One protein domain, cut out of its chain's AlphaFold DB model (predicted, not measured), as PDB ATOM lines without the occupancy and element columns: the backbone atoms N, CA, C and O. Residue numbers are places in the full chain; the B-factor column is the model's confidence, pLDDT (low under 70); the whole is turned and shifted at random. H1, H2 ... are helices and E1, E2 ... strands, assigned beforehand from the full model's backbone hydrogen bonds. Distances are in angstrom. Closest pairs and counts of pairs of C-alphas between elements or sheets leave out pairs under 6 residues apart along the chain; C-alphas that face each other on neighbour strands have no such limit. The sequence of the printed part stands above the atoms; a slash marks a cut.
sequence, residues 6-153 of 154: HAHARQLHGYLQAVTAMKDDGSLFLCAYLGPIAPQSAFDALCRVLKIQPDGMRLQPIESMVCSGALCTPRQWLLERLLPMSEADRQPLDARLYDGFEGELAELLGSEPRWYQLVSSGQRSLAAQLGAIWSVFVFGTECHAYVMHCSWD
ATOM      1  N   HIS A   6      21.934  89.076  -5.380       92.94
ATOM      2  CA  HIS A   6      21.345  88.211  -4.363       92.94
ATOM      3  C   HIS A   6      22.386  87.642  -3.393       92.94
ATOM      4  O   HIS A   6      22.073  87.463  -2.218       92.94
ATOM      5  N   ALA A   7      23.612  87.362  -3.840       93.38
ATOM      6  CA  ALA A   7      24.700  86.939  -2.960       93.38
ATOM      7  C   ALA A   7      25.098  88.049  -1.985       93.38
ATOM      8  O   ALA A   7      25.203  87.777  -0.792       93.38
ATOM      9  N   HIS A   8      25.212  89.292  -2.461       93.19
ATOM     10  CA  HIS A   8      25.474  90.439  -1.587       93.19
ATOM     11  C   HIS A   8      24.350  90.628  -0.564       93.19
ATOM     12  O   HIS A   8      24.617  90.765   0.624       93.19
ATOM     13  N   ALA A   9      23.085  90.541  -0.990       94.44
ATOM     14  CA  ALA A   9      21.958  90.628  -0.064       94.44
ATOM     15  C   ALA A   9      21.982  89.518   0.999       94.44
ATOM     16  O   ALA A   9      21.692  89.790   2.158       94.44
ATOM     17  N   ARG A  10      22.361  88.281   0.638       94.62
ATOM     18  CA  ARG A  10      22.517  87.178   1.605       94.62
ATOM     19  C   ARG A  10      23.638  87.444   2.609       94.62
ATOM     20  O   ARG A  10      23.449  87.182   3.791       94.62
ATOM     21  N   GLN A  11      24.773  87.963   2.148       93.81
ATOM     22  CA  GLN A  11      25.901  88.322   3.007       93.81
ATOM     23  C   GLN A  11      25.509  89.422   4.002       93.81
ATOM     24  O   GLN A  11      25.619  89.225   5.211       93.81
ATOM     25  N   LEU A  12      24.932  90.519   3.502       93.62
ATOM     26  CA  LEU A  12      24.425  91.617   4.327       93.62
ATOM     27  C   LEU A  12      23.332  91.144   5.287       93.62
ATOM     28  O   LEU A  12      23.293  91.555   6.442       93.62
ATOM     29  N   HIS A  13      22.456  90.240   4.850       95.06
ATOM     30  CA  HIS A  13      21.454  89.660   5.734       95.06
ATOM     31  C   HIS A  13      22.088  88.852   6.876       95.06
ATOM     32  O   HIS A  13      21.650  88.989   8.013       95.06
ATOM     33  N   GLY A  14      23.140  88.073   6.605       94.81
ATOM     34  CA  GLY A  14      23.892  87.353   7.638       94.81
ATOM     35  C   GLY A  14      24.535  88.288   8.665       94.81
ATOM     36  O   GLY A  14      24.453  88.030   9.866       94.81
ATOM     37  N   TYR A  15      25.089  89.417   8.212       93.50
ATOM     38  CA  TYR A  15      25.579  90.473   9.101       93.50
ATOM     39  C   TYR A  15      24.471  90.975  10.035       93.50
ATOM     40  O   TYR A  15      24.611  90.976  11.257       93.50
ATOM     41  N   LEU A  16      23.323  91.337   9.464       94.88
ATOM     42  CA  LEU A  16      22.175  91.844  10.212       94.88
ATOM     43  C   LEU A  16      21.606  90.815  11.206       94.88
ATOM     44  O   LEU A  16      21.210  91.188  12.310       94.88
ATOM     45  N   GLN A  17      21.620  89.522  10.867       95.19
ATOM     46  CA  GLN A  17      21.239  88.443  11.788       95.19
ATOM     47  C   GLN A  17      22.174  88.362  13.002       95.19
ATOM     48  O   GLN A  17      21.704  88.173  14.127       95.19
ATOM     49  N   ALA A  18      23.483  88.551  12.806       94.38
ATOM     50  CA  ALA A  18      24.431  88.625  13.915       94.38
ATOM     51  C   ALA A  18      24.147  89.839  14.816       94.38
ATOM     52  O   ALA A  18      24.214  89.723  16.039       94.38
ATOM     53  N   VAL A  19      23.763  90.982  14.236       93.31
ATOM     54  CA  VAL A  19      23.366  92.174  15.005       93.31
ATOM     55  C   VAL A  19      22.106  91.925  15.829       93.31
ATOM     56  O   VAL A  19      22.096  92.255  17.012       93.31
ATOM     57  N   THR A  20      21.077  91.288  15.260       92.44
ATOM     58  CA  THR A  20      19.894  90.849  16.022       92.44
ATOM     59  C   THR A  20      20.300  90.009  17.236       92.44
ATOM     60  O   THR A  20      19.874  90.308  18.350       92.44
ATOM     61  N   ALA A  21      21.173  89.013  17.050       92.56
ATOM     62  CA  ALA A  21      21.626  88.150  18.140       92.56
ATOM     63  C   ALA A  21      22.434  88.900  19.217       92.56
ATOM     64  O   ALA A  21      22.303  88.600  20.397       92.56
ATOM     65  N   MET A  22      23.253  89.888  18.836       91.38
ATOM     66  CA  MET A  22      24.016  90.714  19.787       91.38
ATOM     67  C   MET A  22      23.146  91.702  20.569       91.38
ATOM     68  O   MET A  22      23.482  92.074  21.699       91.38
ATOM     69  N   LYS A  23      22.065  92.187  19.952       91.25
ATOM     70  CA  LYS A  23      21.137  93.107  20.607       91.25
ATOM     71  C   LYS A  23      20.277  92.382  21.634       91.25
ATOM     72  O   LYS A  23      20.091  92.948  22.706       91.25
ATOM     73  N   ASP A  24      19.789  91.187  21.291       88.69
ATOM     74  CA  ASP A  24      18.881  90.362  22.109       88.69
ATOM     75  C   ASP A  24      17.715  91.173  22.715       88.69
ATOM     76  O   ASP A  24      17.300  90.989  23.854       88.69
ATOM     77  N   ASP A  25      17.212  92.142  21.945       89.56
ATOM     78  CA  ASP A  25      16.214  93.122  22.386       89.56
ATOM     79  C   ASP A  25      14.877  92.990  21.640       89.56
ATOM     80  O   ASP A  25      13.998  93.841  21.780       89.56
ATOM     81  N   GLY A  26      14.737  91.939  20.824       89.31
ATOM     82  CA  GLY A  26      13.583  91.683  19.957       89.31
ATOM     83  C   GLY A  26      13.642  92.360  18.582       89.31
ATOM     84  O   GLY A  26      12.718  92.189  17.790       89.31
ATOM     85  N   SER A  27      14.695  93.122  18.265       92.12
ATOM     86  CA  SER A  27      14.827  93.751  16.945       92.12
ATOM     87  C   SER A  27      15.117  92.718  15.858       92.12
ATOM     88  O   SER A  27      16.057  91.925  15.961       92.12
ATOM     89  N   LEU A  28      14.365  92.785  14.767       92.62
ATOM     90  CA  LEU A  28      14.522  91.934  13.598       92.62
ATOM     91  C   LEU A  28      14.962  92.764  12.396       92.62
ATOM     92  O   LEU A  28      14.446  93.854  12.140       92.62
ATOM     93  N   PHE A  29      15.903  92.209  11.640       94.25
ATOM     94  CA  PHE A  29      16.433  92.831  10.437       94.25
ATOM     95  C   PHE A  29      16.352  91.876   9.255       94.25
ATOM     96  O   PHE A  29      16.761  90.716   9.326       94.25
ATOM     97  N   LEU A  30      15.880  92.392   8.127       93.44
ATOM     98  CA  LEU A  30      15.813  91.682   6.859       93.44
ATOM     99  C   LEU A  30      16.568  92.479   5.801       93.44
ATOM    100  O   LEU A  30      16.399  93.693   5.701       93.44
ATOM    101  N   CYS A  31      17.369  91.788   4.986       95.69
ATOM    102  CA  CYS A  31      17.960  92.374   3.788       95.69
ATOM    103  C   CYS A  31      17.609  91.549   2.556       95.69
ATOM    104  O   CYS A  31      17.721  90.322   2.558       95.69
ATOM    105  N   ALA A  32      17.174  92.230   1.500       95.81
ATOM    106  CA  ALA A  32      16.852  91.605   0.228       95.81
ATOM    107  C   ALA A  32      17.299  92.480  -0.943       95.81
ATOM    108  O   ALA A  32      17.324  93.706  -0.862       95.81
ATOM    109  N   TYR A  33      17.627  91.830  -2.055       96.62
ATOM    110  CA  TYR A  33      17.938  92.504  -3.307       96.62
ATOM    111  C   TYR A  33      16.641  92.874  -4.038       96.62
ATOM    112  O   TYR A  33      15.791  92.012  -4.263       96.62
ATOM    113  N   LEU A  34      16.490  94.147  -4.410       96.69
ATOM    114  CA  LEU A  34      15.315  94.666  -5.121       96.69
ATOM    115  C   LEU A  34      15.454  94.579  -6.646       96.69
ATOM    116  O   LEU A  34      14.458  94.699  -7.359       96.69
ATOM    117  N   GLY A  35      16.669  94.361  -7.150       95.50
ATOM    118  CA  GLY A  35      16.935  94.208  -8.577       95.50
ATOM    119  C   GLY A  35      17.900  95.253  -9.140       95.50
ATOM    120  O   GLY A  35      18.454  96.077  -8.399       95.50
ATOM    121  N   PRO A  36      18.171  95.183 -10.456       94.94
ATOM    122  CA  PRO A  36      19.134  96.045 -11.126       94.94
ATOM    123  C   PRO A  36      18.505  97.410 -11.439       94.94
ATOM    124  O   PRO A  36      18.285  97.772 -12.593       94.94
ATOM    125  N   ILE A  37      18.122  98.125 -10.387       95.62
ATOM    126  CA  ILE A  37      17.448  99.417 -10.429       95.62
ATOM    127  C   ILE A  37      18.135 100.358  -9.448       95.62
ATOM    128  O   ILE A  37      18.651  99.912  -8.425       95.62
ATOM    129  N   ALA A  38      18.137 101.652  -9.746       95.44
ATOM    130  CA  ALA A  38      18.646 102.642  -8.812       95.44
ATOM    131  C   ALA A  38      17.721 102.753  -7.576       95.44
ATOM    132  O   ALA A  38      16.494 102.687  -7.735       95.44
ATOM    133  N   PRO A  39      18.261 102.960  -6.359       96.44
ATOM    134  CA  PRO A  39      17.496 103.087  -5.117       96.44
ATOM    135  C   PRO A  39      16.296 104.039  -5.197       96.44
ATOM    136  O   PRO A  39      15.198 103.676  -4.779       96.44
ATOM    137  N   GLN A  40      16.458 105.211  -5.819       95.50
ATOM    138  CA  GLN A  40      15.397 106.212  -5.986       95.50
ATOM    139  C   GLN A  40      14.201 105.726  -6.818       95.50
ATOM    140  O   GLN A  40      13.103 106.263  -6.694       95.50
ATOM    141  N   SER A  41      14.403 104.720  -7.669       96.50
ATOM    142  CA  SER A  41      13.381 104.159  -8.557       96.50
ATOM    143  C   SER A  41      12.859 102.806  -8.067       96.50
ATOM    144  O   SER A  41      12.002 102.207  -8.708       96.50
ATOM    145  N   ALA A  42      13.342 102.313  -6.925       96.81
ATOM    146  CA  ALA A  42      13.051 100.966  -6.447       96.81
ATOM    147  C   ALA A  42      11.707 100.831  -5.708       96.81
ATOM    148  O   ALA A  42      11.412  99.754  -5.193       96.81
ATOM    149  N   PHE A  43      10.881 101.881  -5.651       95.38
ATOM    150  CA  PHE A  43       9.635 101.893  -4.875       95.38
ATOM    151  C   PHE A  43       8.672 100.756  -5.258       95.38
ATOM    152  O   PHE A  43       8.212 100.017  -4.392       95.38
ATOM    153  N   ASP A  44       8.445 100.521  -6.551       94.56
ATOM    154  CA  ASP A  44       7.556  99.439  -7.000       94.56
ATOM    155  C   ASP A  44       8.131  98.044  -6.709       94.56
ATOM    156  O   ASP A  44       7.401  97.083  -6.451       94.56
ATOM    157  N   ALA A  45       9.458  97.895  -6.763       96.19
ATOM    158  CA  ALA A  45      10.123  96.654  -6.375       96.19
ATOM    159  C   ALA A  45      10.004  96.420  -4.863       96.19
ATOM    160  O   ALA A  45       9.659  95.317  -4.441       96.19
ATOM    161  N   LEU A  46      10.201  97.471  -4.066       95.62
ATOM    162  CA  LEU A  46      10.039  97.458  -2.619       95.62
ATOM    163  C   LEU A  46       8.624  97.039  -2.214       95.62
ATOM    164  O   LEU A  46       8.471  96.105  -1.430       95.62
ATOM    165  N   CYS A  47       7.596  97.682  -2.774       92.62
ATOM    166  CA  CYS A  47       6.201  97.378  -2.460       92.62
ATOM    167  C   CYS A  47       5.856  95.913  -2.750       92.62
ATOM    168  O   CYS A  47       5.187  95.262  -1.949       92.62
ATOM    169  N   ARG A  48       6.376  95.352  -3.853       92.44
ATOM    170  CA  ARG A  48       6.213  93.927  -4.184       92.44
ATOM    171  C   ARG A  48       6.918  93.007  -3.189       92.44
ATOM    172  O   ARG A  48       6.323  92.016  -2.775       92.44
ATOM    173  N   VAL A  49       8.153  93.329  -2.800       92.50
ATOM    174  CA  VAL A  49       8.930  92.531  -1.836       92.50
ATOM    175  C   VAL A  49       8.277  92.541  -0.454       92.50
ATOM    176  O   VAL A  49       8.144  91.486   0.160       92.50
ATOM    177  N   LEU A  50       7.803  93.702   0.001       89.19
ATOM    178  CA  LEU A  50       7.146  93.857   1.300       89.19
ATOM    179  C   LEU A  50       5.652  93.509   1.283       89.19
ATOM    180  O   LEU A  50       5.019  93.493   2.335       89.19
ATOM    181  N   LYS A  51       5.076  93.217   0.109       89.38
ATOM    182  CA  LYS A  51       3.638  92.956  -0.084       89.38
ATOM    183  C   LYS A  51       2.748  94.077   0.475       89.38
ATOM    184  O   LYS A  51       1.673  93.817   1.016       89.38
ATOM    185  N   ILE A  52       3.187  95.325   0.318       86.50
ATOM    186  CA  ILE A  52       2.459  96.527   0.748       86.50
ATOM    187  C   ILE A  52       1.860  97.258  -0.457       86.50
ATOM    188  O   ILE A  52       2.376  97.185  -1.572       86.50
ATOM    189  N   GLN A  53       0.749  97.961  -0.234       84.81
ATOM    190  CA  GLN A  53       0.117  98.796  -1.260       84.81
ATOM    191  C   GLN A  53       0.855 100.132  -1.376       84.81
ATOM    192  O   GLN A  53       1.168 100.690  -0.337       84.81
ATOM    193  N   PRO A  54       1.091 100.686  -2.575       80.69
ATOM    194  CA  PRO A  54       1.894 101.900  -2.761       80.69
ATOM    195  C   PRO A  54       1.224 103.200  -2.270       80.69
ATOM    196  O   PRO A  54       1.883 104.236  -2.181       80.69
ATOM    197  N   ASP A  55      -0.076 103.172  -1.965       82.50
ATOM    198  CA  ASP A  55      -0.873 104.369  -1.685       82.50
ATOM    199  C   ASP A  55      -0.322 105.199  -0.518       82.50
ATOM    200  O   ASP A  55      -0.219 104.732   0.619       82.50
ATOM    201  N   GLY A  56      -0.020 106.469  -0.797       82.44
ATOM    202  CA  GLY A  56       0.448 107.411   0.217       82.44
ATOM    203  C   GLY A  56       1.811 107.046   0.807       82.44
ATOM    204  O   GLY A  56       2.089 107.372   1.959       82.44
ATOM    205  N   MET A  57       2.657 106.346   0.052       88.88
ATOM    206  CA  MET A  57       4.045 106.085   0.417       88.88
ATOM    207  C   MET A  57       5.000 106.601  -0.648       88.88
ATOM    208  O   MET A  57       4.666 106.699  -1.826       88.88
ATOM    209  N   ARG A  58       6.210 106.948  -0.217       90.81
ATOM    210  CA  ARG A  58       7.294 107.348  -1.115       90.81
ATOM    211  C   ARG A  58       8.648 107.011  -0.514       90.81
ATOM    212  O   ARG A  58       8.775 106.874   0.701       90.81
ATOM    213  N   LEU A  59       9.659 106.943  -1.373       93.25
ATOM    214  CA  LEU A  59      11.057 106.918  -0.963       93.25
ATOM    215  C   LEU A  59      11.576 108.350  -0.847       93.25
ATOM    216  O   LEU A  59      11.432 109.143  -1.776       93.25
ATOM    217  N   GLN A  60      12.173 108.675   0.294       92.62
ATOM    218  CA  GLN A  60      12.766 109.982   0.556       92.62
ATOM    219  C   GLN A  60      14.254 109.815   0.904       92.62
ATOM    220  O   GLN A  60      14.563 108.910   1.677       92.62
ATOM    221  N   PRO A  61      15.174 110.635   0.350       93.00
ATOM    222  CA  PRO A  61      16.589 110.581   0.719       93.00
ATOM    223  C   PRO A  61      16.761 110.766   2.223       93.00
ATOM    224  O   PRO A  61      16.150 111.682   2.790       93.00
ATOM    225  N   ILE A  62      17.577 109.925   2.857       89.31
ATOM    226  CA  ILE A  62      17.730 109.934   4.318       89.31
ATOM    227  C   ILE A  62      18.304 111.266   4.822       89.31
ATOM    228  O   ILE A  62      17.919 111.750   5.881       89.31
ATOM    229  N   GLU A  63      19.139 111.927   4.019       86.19
ATOM    230  CA  GLU A  63      19.769 113.212   4.335       86.19
ATOM    231  C   GLU A  63      18.752 114.360   4.388       86.19
ATOM    232  O   GLU A  63      18.993 115.394   5.005       86.19
ATOM    233  N   SER A  64      17.595 114.183   3.742       83.50
ATOM    234  CA  SER A  64      16.499 115.158   3.749       83.50
ATOM    235  C   SER A  64      15.501 114.942   4.887       83.50
ATOM    236  O   SER A  64      14.520 115.683   4.995       83.50
ATOM    237  N   MET A  65      15.699 113.911   5.710       79.81
ATOM    238  CA  MET A  65      14.764 113.557   6.766       79.81
ATOM    239  C   MET A  65      15.064 114.288   8.067       79.81
ATOM    240  O   MET A  65      16.177 114.269   8.585       79.81
ATOM    241  N   VAL A  66      14.022 114.890   8.643       74.00
ATOM    242  CA  VAL A  66      14.073 115.403  10.011       74.00
ATOM    243  C   VAL A  66      13.803 114.235  10.950       74.00
ATOM    244  O   VAL A  66      12.664 113.802  11.116       74.00
ATOM    245  N   CYS A  67      14.868 113.711  11.542       67.94
ATOM    246  CA  CYS A  67      14.776 112.691  12.572       67.94
ATOM    247  C   CYS A  67      14.138 113.279  13.838       67.94
ATOM    248  O   CYS A  67      14.741 114.114  14.509       67.94
ATOM    249  N   SER A  68      12.911 112.870  14.160       58.78
ATOM    250  CA  SER A  68      12.178 113.351  15.341       58.78
ATOM    251  C   SER A  68      12.088 112.326  16.480       58.78
ATOM    252  O   SER A  68      11.377 112.564  17.453       58.78
ATOM    253  N   GLY A  69      12.812 111.200  16.399       64.31
ATOM    254  CA  GLY A  69      12.760 110.134  17.403       64.31
ATOM    255  C   GLY A  69      13.915 109.132  17.325       64.31
ATOM    256  O   GLY A  69      14.821 109.270  16.505       64.31
ATOM    257  N   ALA A  70      13.877 108.127  18.203       66.69
ATOM    258  CA  ALA A  70      14.804 106.996  18.178       66.69
ATOM    259  C   ALA A  70      14.590 106.141  16.916       66.69
ATOM    260  O   ALA A  70      13.478 106.086  16.385       66.69
ATOM    261  N   LEU A  71      15.648 105.461  16.463       78.38
ATOM    262  CA  LEU A  71      15.605 104.516  15.337       78.38
ATOM    263  C   LEU A  71      15.181 105.112  13.980       78.38
ATOM    264  O   LEU A  71      14.556 104.444  13.158       78.38
ATOM    265  N   CYS A  72      15.527 106.369  13.708       80.62
ATOM    266  CA  CYS A  72      15.224 106.996  12.417       80.62
ATOM    267  C   CYS A  72      16.276 106.683  11.338       80.62
ATOM    268  O   CYS A  72      16.030 106.911  10.159       80.62
ATOM    269  N   THR A  73      17.445 106.163  11.726       89.56
ATOM    270  CA  THR A  73      18.551 105.823  10.814       89.56
ATOM    271  C   THR A  73      18.949 104.349  10.928       89.56
ATOM    272  O   THR A  73      18.760 103.752  11.995       89.56
ATOM    273  N   PRO A  74      19.577 103.765   9.886       92.12
ATOM    274  CA  PRO A  74      20.184 102.436   9.973       92.12
ATOM    275  C   PRO A  74      21.157 102.328  11.152       92.12
ATOM    276  O   PRO A  74      21.126 101.350  11.894       92.12
ATOM    277  N   ARG A  75      21.959 103.376  11.390       93.06
ATOM    278  CA  ARG A  75      22.903 103.444  12.511       93.06
ATOM    279  C   ARG A  75      22.225 103.268  13.862       93.06
ATOM    280  O   ARG A  75      22.686 102.479  14.678       93.06
ATOM    281  N   GLN A  76      21.135 103.986  14.105       91.75
ATOM    282  CA  GLN A  76      20.407 103.861  15.367       91.75
ATOM    283  C   GLN A  76      19.764 102.486  15.509       91.75
ATOM    284  O   GLN A  76      19.897 101.874  16.561       91.75
ATOM    285  N   TRP A  77      19.153 101.960  14.443       93.62
ATOM    286  CA  TRP A  77      18.611 100.599  14.441       93.62
ATOM    287  C   TRP A  77      19.646  99.546  14.824       93.62
ATOM    288  O   TRP A  77      19.362  98.667  15.640       93.62
ATOM    289  N   LEU A  78      20.855  99.655  14.280       93.88
ATOM    290  CA  LEU A  78      21.913  98.686  14.533       93.88
ATOM    291  C   LEU A  78      22.555  98.846  15.915       93.88
ATOM    292  O   LEU A  78      22.934  97.838  16.504       93.88
ATOM    293  N   LEU A  79      22.653 100.065  16.454       93.56
ATOM    294  CA  LEU A  79      23.416 100.321  17.682       93.56
ATOM    295  C   LEU A  79      22.565 100.484  18.949       93.56
ATOM    296  O   LEU A  79      23.003 100.068  20.020       93.56
ATOM    297  N   GLU A  80      21.380 101.086  18.874       92.06
ATOM    298  CA  GLU A  80      20.543 101.371  20.049       92.06
ATOM    299  C   GLU A  80      19.718 100.144  20.442       92.06
ATOM    300  O   GLU A  80      19.111  99.523  19.576       92.06
ATOM    301  N   ARG A  81      19.644  99.789  21.732       90.31
ATOM    302  CA  ARG A  81      18.764  98.700  22.193       90.31
ATOM    303  C   ARG A  81      17.365  99.204  22.541       90.31
ATOM    304  O   ARG A  81      17.223 100.181  23.272       90.31
ATOM    305  N   LEU A  82      16.341  98.501  22.060       87.25
ATOM    306  CA  LEU A  82      14.930  98.818  22.307       87.25
ATOM    307  C   LEU A  82      14.426  98.331  23.669       87.25
ATOM    308  O   LEU A  82      13.669  99.034  24.339       87.25
ATOM    309  N   LEU A  83      14.851  97.139  24.086       85.19
ATOM    310  CA  LEU A  83      14.441  96.500  25.336       85.19
ATOM    311  C   LEU A  83      15.672  96.002  26.112       85.19
ATOM    312  O   LEU A  83      15.955  94.806  26.115       85.19
ATOM    313  N   PRO A  84      16.439  96.898  26.758       82.00
ATOM    314  CA  PRO A  84      17.591  96.488  27.552       82.00
ATOM    315  C   PRO A  84      17.143  95.640  28.753       82.00
ATOM    316  O   PRO A  84      16.328  96.087  29.563       82.00
ATOM    317  N   MET A  85      17.688  94.427  28.878       80.88
ATOM    318  CA  MET A  85      17.376  93.508  29.983       80.88
ATOM    319  C   MET A  85      18.193  93.797  31.250       80.88
ATOM    320  O   MET A  85      17.784  93.428  32.351       80.88
ATOM    321  N   SER A  86      19.323  94.496  31.115       84.44
ATOM    322  CA  SER A  86      20.194  94.911  32.213       84.44
ATOM    323  C   SER A  86      20.660  96.367  32.078       84.44
ATOM    324  O   SER A  86      20.459  97.026  31.058       84.44
ATOM    325  N   GLU A  87      21.306  96.897  33.120       83.88
ATOM    326  CA  GLU A  87      21.912  98.235  33.071       83.88
ATOM    327  C   GLU A  87      23.084  98.309  32.081       83.88
ATOM    328  O   GLU A  87      23.262  99.336  31.425       83.88
ATOM    329  N   ALA A  88      23.823  97.209  31.902       82.00
ATOM    330  CA  ALA A  88      24.864  97.106  30.884       82.00
ATOM    331  C   ALA A  88      24.280  97.213  29.462       82.00
ATOM    332  O   ALA A  88      24.869  97.867  28.602       82.00
ATOM    333  N   ASP A  89      23.083  96.665  29.239       83.00
ATOM    334  CA  ASP A  89      22.412  96.681  27.932       83.00
ATOM    335  C   ASP A  89      21.883  98.062  27.538       83.00
ATOM    336  O   ASP A  89      21.565  98.297  26.374       83.00
ATOM    337  N   ARG A  90      21.811  99.009  28.481       83.75
ATOM    338  CA  ARG A  90      21.429 100.394  28.171       83.75
ATOM    339  C   ARG A  90      22.463 101.105  27.309       83.75
ATOM    340  O   ARG A  90      22.120 102.088  26.656       83.75
ATOM    341  N   GLN A  91      23.715 100.648  27.330       86.94
ATOM    342  CA  GLN A  91      24.729 101.191  26.443       86.94
ATOM    343  C   GLN A  91      24.479 100.703  25.011       86.94
ATOM    344  O   GLN A  91      24.201  99.515  24.814       86.94
ATOM    345  N   PRO A  92      24.594 101.587  24.006       88.12
ATOM    346  CA  PRO A  92      24.583 101.170  22.613       88.12
ATOM    347  C   PRO A  92      25.667 100.126  22.327       88.12
ATOM    348  O   PRO A  92      26.682 100.048  23.026       88.12
ATOM    349  N   LEU A  93      25.478  99.351  21.260       91.31
ATOM    350  CA  LEU A  93      26.569  98.564  20.696       91.31
ATOM    351  C   LEU A  93      27.719  99.478  20.252       91.31
ATOM    352  O   LEU A  93      27.535 100.663  19.963       91.31
ATOM    353  N   ASP A  94      28.918  98.901  20.194       92.75
ATOM    354  CA  ASP A  94      30.124  99.605  19.769       92.75
ATOM    355  C   ASP A  94      29.944 100.196  18.361       92.75
ATOM    356  O   ASP A  94      29.570  99.489  17.424       92.75
ATOM    357  N   ALA A  95      30.237 101.490  18.207       92.56
ATOM    358  CA  ALA A  95      30.092 102.215  16.945       92.56
ATOM    359  C   ALA A  95      30.863 101.570  15.782       92.56
ATOM    360  O   ALA A  95      30.393 101.629  14.647       92.56
ATOM    361  N   ARG A  96      31.973 100.873  16.074       92.25
ATOM    362  CA  ARG A  96      32.783 100.153  15.079       92.25
ATOM    363  C   ARG A  96      31.998  99.085  14.318       92.25
ATOM    364  O   ARG A  96      32.382  98.725  13.211       92.25
ATOM    365  N   LEU A  97      30.910  98.580  14.898       90.50
ATOM    366  CA  LEU A  97      29.985  97.675  14.222       90.50
ATOM    367  C   LEU A  97      29.319  98.386  13.041       90.50
ATOM    368  O   LEU A  97      29.282  97.865  11.931       90.50
ATOM    369  N   TYR A  98      28.811  99.597  13.243       91.81
ATOM    370  CA  TYR A  98      28.187 100.326  12.145       91.81
ATOM    371  C   TYR A  98      29.220 100.771  11.105       91.81
ATOM    372  O   TYR A  98      29.003 100.576   9.912       91.81
ATOM    373  N   ASP A  99      30.376 101.259  11.553       91.50
ATOM    374  CA  ASP A  99      31.451 101.684  10.650       91.50
ATOM    375  C   ASP A  99      31.945 100.510   9.775       91.50
ATOM    376  O   ASP A  99      32.197 100.667   8.581       91.50
ATOM    377  N   GLY A 100      32.033  99.302  10.350       89.62
ATOM    378  CA  GLY A 100      32.368  98.077   9.620       89.62
ATOM    379  C   GLY A 100      31.307  97.677   8.592       89.62
ATOM    380  O   GLY A 100      31.653  97.300   7.475       89.62
ATOM    381  N   PHE A 101      30.024  97.821   8.937       90.75
ATOM    382  CA  PHE A 101      28.914  97.583   8.011       90.75
ATOM    383  C   PHE A 101      28.946  98.545   6.816       90.75
ATOM    384  O   PHE A 101      28.777  98.116   5.676       90.75
ATOM    385  N   GLU A 102      29.199  99.836   7.049       91.25
ATOM    386  CA  GLU A 102      29.336 100.820   5.967       91.25
ATOM    387  C   GLU A 102      30.551 100.535   5.078       91.25
ATOM    388  O   GLU A 102      30.450 100.636   3.852       91.25
ATOM    389  N   GLY A 103      31.671 100.110   5.672       89.50
ATOM    390  CA  GLY A 103      32.851  99.670   4.927       89.50
ATOM    391  C   GLY A 103      32.563  98.467   4.026       89.50
ATOM    392  O   GLY A 103      32.876  98.500   2.836       89.50
ATOM    393  N   GLU A 104      31.904  97.437   4.563       88.94
ATOM    394  CA  GLU A 104      31.510  96.245   3.806       88.94
ATOM    395  C   GLU A 104      30.536  96.595   2.672       88.94
ATOM    396  O   GLU A 104      30.681  96.112   1.549       88.94
ATOM    397  N   LEU A 105      29.581  97.494   2.921       91.12
ATOM    398  CA  LEU A 105      28.683  97.999   1.884       91.12
ATOM    399  C   LEU A 105      29.436  98.708   0.758       91.12
ATOM    400  O   LEU A 105      29.188  98.417  -0.412       91.12
ATOM    401  N   ALA A 106      30.342  99.626   1.092       90.75
ATOM    402  CA  ALA A 106      31.118 100.358   0.098       90.75
ATOM    403  C   ALA A 106      32.010  99.420  -0.732       90.75
ATOM    404  O   ALA A 106      32.111  99.585  -1.949       90.75
ATOM    405  N   GLU A 107      32.606  98.402  -0.102       90.81
ATOM    406  CA  GLU A 107      33.415  97.388  -0.781       90.81
ATOM    407  C   GLU A 107      32.569  96.523  -1.728       90.81
ATOM    408  O   GLU A 107      32.886  96.410  -2.915       90.81
ATOM    409  N   LEU A 108      31.458  95.961  -1.236       89.56
ATOM    410  CA  LEU A 108      30.563  95.101  -2.020       89.56
ATOM    411  C   LEU A 108      29.956  95.827  -3.223       89.56
ATOM    412  O   LEU A 108      29.726  95.227  -4.278       89.56
ATOM    413  N   LEU A 109      29.662  97.115  -3.061       88.75
ATOM    414  CA  LEU A 109      29.012  97.932  -4.079       88.75
ATOM    415  C   LEU A 109      30.004  98.678  -4.980       88.75
ATOM    416  O   LEU A 109      29.608  99.164  -6.041       88.75
ATOM    417  N   GLY A 110      31.281  98.740  -4.596       89.62
ATOM    418  CA  GLY A 110      32.334  99.477  -5.297       89.62
ATOM    419  C   GLY A 110      32.213 101.004  -5.199       89.62
ATOM    420  O   GLY A 110      32.947 101.715  -5.884       89.62
ATOM    421  N   SER A 111      31.279 101.507  -4.392       89.19
ATOM    422  CA  SER A 111      31.060 102.925  -4.106       89.19
ATOM    423  C   SER A 111      30.188 103.078  -2.864       89.19
ATOM    424  O   SER A 111      29.452 102.159  -2.503       89.19
ATOM    425  N   GLU A 112      30.182 104.269  -2.271       90.69
ATOM    426  CA  GLU A 112      29.237 104.594  -1.203       90.69
ATOM    427  C   GLU A 112      27.779 104.435  -1.684       90.69
ATOM    428  O   GLU A 112      27.426 104.924  -2.768       90.69
ATOM    429  N   PRO A 113      26.922 103.722  -0.928       92.81
ATOM    430  CA  PRO A 113      25.515 103.582  -1.268       92.81
ATOM    431  C   PRO A 113      24.746 104.877  -1.005       92.81
ATOM    432  O   PRO A 113      24.967 105.566  -0.013       92.81
ATOM    433  N   ARG A 114      23.753 105.154  -1.850       94.81
ATOM    434  CA  ARG A 114      22.734 106.168  -1.559       94.81
ATOM    435  C   ARG A 114      21.607 105.553  -0.759       94.81
ATOM    436  O   ARG A 114      21.134 104.479  -1.125       94.81
ATOM    437  N   TRP A 115      21.145 106.263   0.263       95.25
ATOM    438  CA  TRP A 115      20.126 105.788   1.190       95.25
ATOM    439  C   TRP A 115      18.816 106.557   1.056       95.25
ATOM    440  O   TRP A 115      18.771 107.784   0.998       95.25
ATOM    441  N   TYR A 116      17.728 105.803   1.063       95.19
ATOM    442  CA  TYR A 116      16.362 106.298   1.046       95.19
ATOM    443  C   TYR A 116      15.574 105.597   2.143       95.19
ATOM    444  O   TYR A 116      15.822 104.434   2.446       95.19
ATOM    445  N   GLN A 117      14.583 106.271   2.707       93.56
ATOM    446  CA  GLN A 117      13.638 105.670   3.638       93.56
ATOM    447  C   GLN A 117      12.238 105.687   3.039       93.56
ATOM    448  O   GLN A 117      11.818 106.659   2.403       93.56
ATOM    449  N   LEU A 118      11.507 104.600   3.259       92.00
ATOM    450  CA  LEU A 118      10.078 104.545   3.013       92.00
ATOM    451  C   LEU A 118       9.364 105.407   4.053       92.00
ATOM    452  O   LEU A 118       9.416 105.126   5.250       92.00
ATOM    453  N   VAL A 119       8.666 106.436   3.587       88.44
ATOM    454  CA  VAL A 119       7.872 107.327   4.432       88.44
ATOM    455  C   VAL A 119       6.415 107.298   3.993       88.44
ATOM    456  O   VAL A 119       6.111 107.240   2.798       88.44
ATOM    457  N   SER A 120       5.503 107.347   4.964       82.94
ATOM    458  CA  SER A 120       4.074 107.519   4.698       82.94
ATOM    459  C   SER A 120       3.728 109.007   4.613       82.94
ATOM    460  O   SER A 120       4.169 109.799   5.443       82.94
ATOM    461  N   SER A 121       2.886 109.388   3.655       70.88
ATOM    462  CA  SER A 121       2.229 110.697   3.583       70.88
ATOM    463  C   SER A 121       1.010 110.809   4.512       70.88
ATOM    464  O   SER A 121       0.304 111.812   4.464       70.88
ATOM    465  N   GLY A 122       0.763 109.792   5.345       64.12
ATOM    466  CA  GLY A 122      -0.378 109.696   6.251       64.12
ATOM    467  C   GLY A 122      -1.636 109.176   5.554       64.12
ATOM    468  O   GLY A 122      -2.001 109.681   4.498       64.12
ATOM    469  N   GLN A 123      -2.258 108.151   6.161       52.56
ATOM    470  CA  GLN A 123      -3.688 107.757   6.108       52.56
ATOM    471  C   GLN A 123      -3.930 106.293   6.543       52.56
ATOM    472  O   GLN A 123      -5.069 105.935   6.838       52.56
ATOM    473  N   ARG A 124      -2.899 105.436   6.639       61.78
ATOM    474  CA  ARG A 124      -3.035 104.032   7.084       61.78
ATOM    475  C   ARG A 124      -1.904 103.601   8.017       61.78
ATOM    476  O   ARG A 124      -0.752 103.963   7.804       61.78
ATOM    477  N   SER A 125      -2.244 102.794   9.024       69.44
ATOM    478  CA  SER A 125      -1.259 102.097   9.858       69.44
ATOM    479  C   SER A 125      -0.701 100.894   9.097       69.44
ATOM    480  O   SER A 125      -1.468 100.045   8.645       69.44
ATOM    481  N   LEU A 126       0.625 100.819   8.972       76.12
ATOM    482  CA  LEU A 126       1.338  99.677   8.378       76.12
ATOM    483  C   LEU A 126       1.777  98.652   9.430       76.12
ATOM    484  O   LEU A 126       2.461  97.686   9.098       76.12
ATOM    485  N   ALA A 127       1.366  98.831  10.690       76.50
ATOM    486  CA  ALA A 127       1.869  98.022  11.793       76.50
ATOM    487  C   ALA A 127       1.574  96.523  11.630       76.50
ATOM    488  O   ALA A 127       2.420  95.685  11.909       76.50
ATOM    489  N   ALA A 128       0.406  96.174  11.084       74.88
ATOM    490  CA  ALA A 128       0.039  94.779  10.829       74.88
ATOM    491  C   ALA A 128       0.874  94.101   9.721       74.88
ATOM    492  O   ALA A 128       0.821  92.884   9.582       74.88
ATOM    493  N   GLN A 129       1.588  94.878   8.899       77.06
ATOM    494  CA  GLN A 129       2.370  94.383   7.760       77.06
ATOM    495  C   GLN A 129       3.877  94.439   8.022       77.06
ATOM    496  O   GLN A 129       4.603  93.576   7.538       77.06
ATOM    497  N   LEU A 130       4.340  95.456   8.757       81.50
ATOM    498  CA  LEU A 130       5.763  95.762   8.943       81.50
ATOM    499  C   LEU A 130       6.238  95.679  10.402       81.50
ATOM    500  O   LEU A 130       7.442  95.793  10.628       81.50
ATOM    501  N   GLY A 131       5.322  95.477  11.352       79.94
ATOM    502  CA  GLY A 131       5.571  95.417  12.794       79.94
ATOM    503  C   GLY A 131       5.106  96.666  13.552       79.94
ATOM    504  O   GLY A 131       4.801  97.693  12.951       79.94
ATOM    505  N   ALA A 132       5.024  96.608  14.882       78.69
ATOM    506  CA  ALA A 132       4.553  97.710  15.727       78.69
ATOM    507  C   ALA A 132       5.480  98.936  15.656       78.69
ATOM    508  O   ALA A 132       5.005 100.072  15.575       78.69
ATOM    509  N   ILE A 133       6.793  98.696  15.643       86.12
ATOM    510  CA  ILE A 133       7.830  99.692  15.364       86.12
ATOM    511  C   ILE A 133       8.615  99.194  14.159       86.12
ATOM    512  O   ILE A 133       9.068  98.051  14.145       86.12
ATOM    513  N   TRP A 134       8.785 100.042  13.149       90.19
ATOM    514  CA  TRP A 134       9.471  99.643  11.928       90.19
ATOM    515  C   TRP A 134      10.159 100.808  11.230       90.19
ATOM    516  O   TRP A 134       9.812 101.978  11.392       90.19
ATOM    517  N   SER A 135      11.153 100.476  10.419       92.00
ATOM    518  CA  SER A 135      11.726 101.361   9.411       92.00
ATOM    519  C   SER A 135      12.151 100.539   8.208       92.00
ATOM    520  O   SER A 135      12.642  99.420   8.335       92.00
ATOM    521  N   VAL A 136      11.939 101.088   7.021       94.00
ATOM    522  CA  VAL A 136      12.308 100.442   5.766       94.00
ATOM    523  C   VAL A 136      13.240 101.383   5.029       94.00
ATOM    524  O   VAL A 136      12.836 102.474   4.629       94.00
ATOM    525  N   PHE A 137      14.478 100.944   4.851       95.81
ATOM    526  CA  PHE A 137      15.507 101.667   4.127       95.81
ATOM    527  C   PHE A 137      15.776 100.981   2.792       95.81
ATOM    528  O   PHE A 137      15.834  99.757   2.712       95.81
ATOM    529  N   VAL A 138      15.952 101.767   1.742       97.25
ATOM    530  CA  VAL A 138      16.397 101.313   0.428       97.25
ATOM    531  C   VAL A 138      17.764 101.915   0.174       97.25
ATOM    532  O   VAL A 138      17.940 103.122   0.319       97.25
ATOM    533  N   PHE A 139      18.721 101.083  -0.215       96.56
ATOM    534  CA  PHE A 139      20.088 101.524  -0.449       96.56
ATOM    535  C   PHE A 139      20.717 100.848  -1.656       96.56
ATOM    536  O   PHE A 139      20.245  99.810  -2.121       96.56
ATOM    537  N   GLY A 140      21.787 101.440  -2.176       95.44
ATOM    538  CA  GLY A 140      22.558 100.855  -3.265       95.44
ATOM    539  C   GLY A 140      23.202 101.890  -4.177       95.44
ATOM    540  O   GLY A 140      23.436 103.031  -3.784       95.44
ATOM    541  N   THR A 141      23.483 101.476  -5.407       93.25
ATOM    542  CA  THR A 141      24.160 102.279  -6.438       93.25
ATOM    543  C   THR A 141      23.219 102.545  -7.607       93.25
ATOM    544  O   THR A 141      22.113 102.017  -7.652       93.25
ATOM    545  N   GLU A 142      23.649 103.312  -8.610       90.19
ATOM    546  CA  GLU A 142      22.827 103.598  -9.804       90.19
ATOM    547  C   GLU A 142      22.343 102.340 -10.550       90.19
ATOM    548  O   GLU A 142      21.412 102.412 -11.349       90.19
ATOM    549  N   CYS A 143      22.965 101.182 -10.310       90.19
ATOM    550  CA  CYS A 143      22.646  99.939 -11.007       90.19
ATOM    551  C   CYS A 143      21.976  98.877 -10.133       90.19
ATOM    552  O   CYS A 143      21.479  97.904 -10.687       90.19
ATOM    553  N   HIS A 144      21.990  99.000  -8.804       94.38
ATOM    554  CA  HIS A 144      21.524  97.946  -7.902       94.38
ATOM    555  C   HIS A 144      20.875  98.549  -6.662       94.38
ATOM    556  O   HIS A 144      21.477  99.404  -6.018       94.38
ATOM    557  N   ALA A 145      19.707  98.030  -6.286       97.19
ATOM    558  CA  ALA A 145      19.008  98.429  -5.073       97.19
ATOM    559  C   ALA A 145      18.771  97.239  -4.146       97.19
ATOM    560  O   ALA A 145      18.502  96.116  -4.579       97.19
ATOM    561  N   TYR A 146      18.820  97.525  -2.857       97.25
ATOM    562  CA  TYR A 146      18.608  96.609  -1.752       97.25
ATOM    563  C   TYR A 146      17.615  97.246  -0.788       97.25
ATOM    564  O   TYR A 146      17.474  98.467  -0.745       97.25
ATOM    565  N   VAL A 147      16.935  96.418  -0.007       97.31
ATOM    566  CA  VAL A 147      16.112  96.859   1.117       97.31
ATOM    567  C   VAL A 147      16.734  96.368   2.415       97.31
ATOM    568  O   VAL A 147      17.198  95.231   2.480       97.31
ATOM    569  N   MET A 148      16.715  97.219   3.434       96.50
ATOM    570  CA  MET A 148      16.887  96.876   4.838       96.50
ATOM    571  C   MET A 148      15.569  97.177   5.552       96.50
ATOM    572  O   MET A 148      15.195  98.337   5.731       96.50
ATOM    573  N   HIS A 149      14.841  96.132   5.932       94.69
ATOM    574  CA  HIS A 149      13.658  96.253   6.781       94.69
ATOM    575  C   HIS A 149      14.070  95.990   8.223       94.69
ATOM    576  O   HIS A 149      14.713  94.986   8.519       94.69
ATOM    577  N   CYS A 150      13.726  96.931   9.090       94.19
ATOM    578  CA  CYS A 150      13.942  96.869  10.521       94.19
ATOM    579  C   CYS A 150      12.574  96.838  11.183       94.19
ATOM    580  O   CYS A 150      11.735  97.695  10.884       94.19
ATOM    581  N   SER A 151      12.351  95.886  12.072       92.56
ATOM    582  CA  SER A 151      11.116  95.796  12.833       92.56
ATOM    583  C   SER A 151      11.381  95.397  14.267       92.56
ATOM    584  O   SER A 151      12.399  94.796  14.605       92.56
ATOM    585  N   TRP A 152      10.421  95.723  15.111       91.00
ATOM    586  CA  TRP A 152      10.342  95.239  16.468       91.00
ATOM    587  C   TRP A 152       8.876  94.979  16.783       91.00
ATOM    588  O   TRP A 152       8.040  95.884  16.692       91.00
ATOM    589  N   ASP A 153       8.591  93.726  17.121       76.94
ATOM    590  CA  ASP A 153       7.282  93.250  17.543       76.94
ATOM    591  C   ASP A 153       7.421  92.654  18.939       76.94
ATOM    592  O   ASP A 153       8.342  91.880  19.204       76.94
TER     593      ASP A 153
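AT A GLANCE: This is residues 6 to 153 of the 154 residues of an uncharacterized protein of Janthinobacterium sp. 75 (UniProt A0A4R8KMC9). A strongly twisted sheet of five antiparallel strands curls round the short helix H2 on one face, while the long helices H1 and H4 run nearly antiparallel to each other on the other face, H1 over the edge strand E1 and H4 reaching the sheet mainly at E4. The short helix H3 touches the first residues of H4, and the long link of residues 80 to 94 reaches out to one end of the domain. The printed part has 148 residues with five named helices and five named strands, in the order H1 E1 H2 E2 H3 H4 E3 H5 E4 E5; across the sheet the order is E1 E5 E4 E3 E2. The class is mixed, helices and strands, and the whole is compact, with a radius of gyration of the C-alphas of 14.9 A and spans of 43 by 39 by 26 A.

IN THESE COORDINATES: Begin with the sheet: E1 is residues 27 to 35, 25.6 A long, E5 residues 144 to 152, 26.9 A, E4 residues 133 to 141, 27.4 A, E3 residues 114 to 120, 19.7 A, and E2 residues 57 to 61, 13.3 A. Find C-alpha 6 at (21.345, 88.211, -4.363); from there H1, residues 6 to 23, runs 25.4 A. H4, residues 95 to 109, runs 21.5 A to C-alpha 109 at (29.012, 97.932, -4.079). H2 is residues 43 to 50, H3 residues 74 to 79 and H5 residues 127 to 130. E5 ends with C-alpha 152 at (10.342, 95.239, 16.468).

HOW THE PARTS SIT: Look first at the hairpin of E4 and E5, where N 137 and O 148 are 2.8 A apart, within hydrogen-bond range. Also within range are N 30 and O 149 of E1 and E5, 2.9 A, N 116 and O 138 of E3 and E4, 2.8 A, and N 60 and O 117 of E2 and E3, 2.9 A. The domain has three layers, helices on both faces of a sheet: H1 and H4 on one face, H2 on the other. H1 lies over E1 at a height over the sheet of 7.2 A, and the closest C-alphas, of His 13 and Cys 31, are 4.8 A apart. The closest C-alphas of H2 and E1 are those of Leu 34 and Ala 45, 5.7 A. H1 and H4 are close but not clearly touching, a shallow tilt of 6 degrees, opposite ways; their closest C-alphas, of His 8 and Leu 108, are 6.9 A apart. H3 and H4 form a helical hairpin: H4 touches H3 with residues 95 to 98 alone, and the closest C-alphas are those of Arg 75 and Tyr 98, 6.1 A. H3 and H5 only graze the sheet. Every O i to N i+4 pair is within hydrogen-bond range in H1, H2, H3 and H4; H5 is too short for such a pair.

THE WHOLE: The two C-alphas farthest apart are those of Pro 36 and Glu 87, 44.3 A. The printed part has no cut; its long links are E2 to H3 and H3 to H4. Look for pLDDT under 70 at residues 67 to 70 and 122 to 125; the mean of the printed part is 88.8.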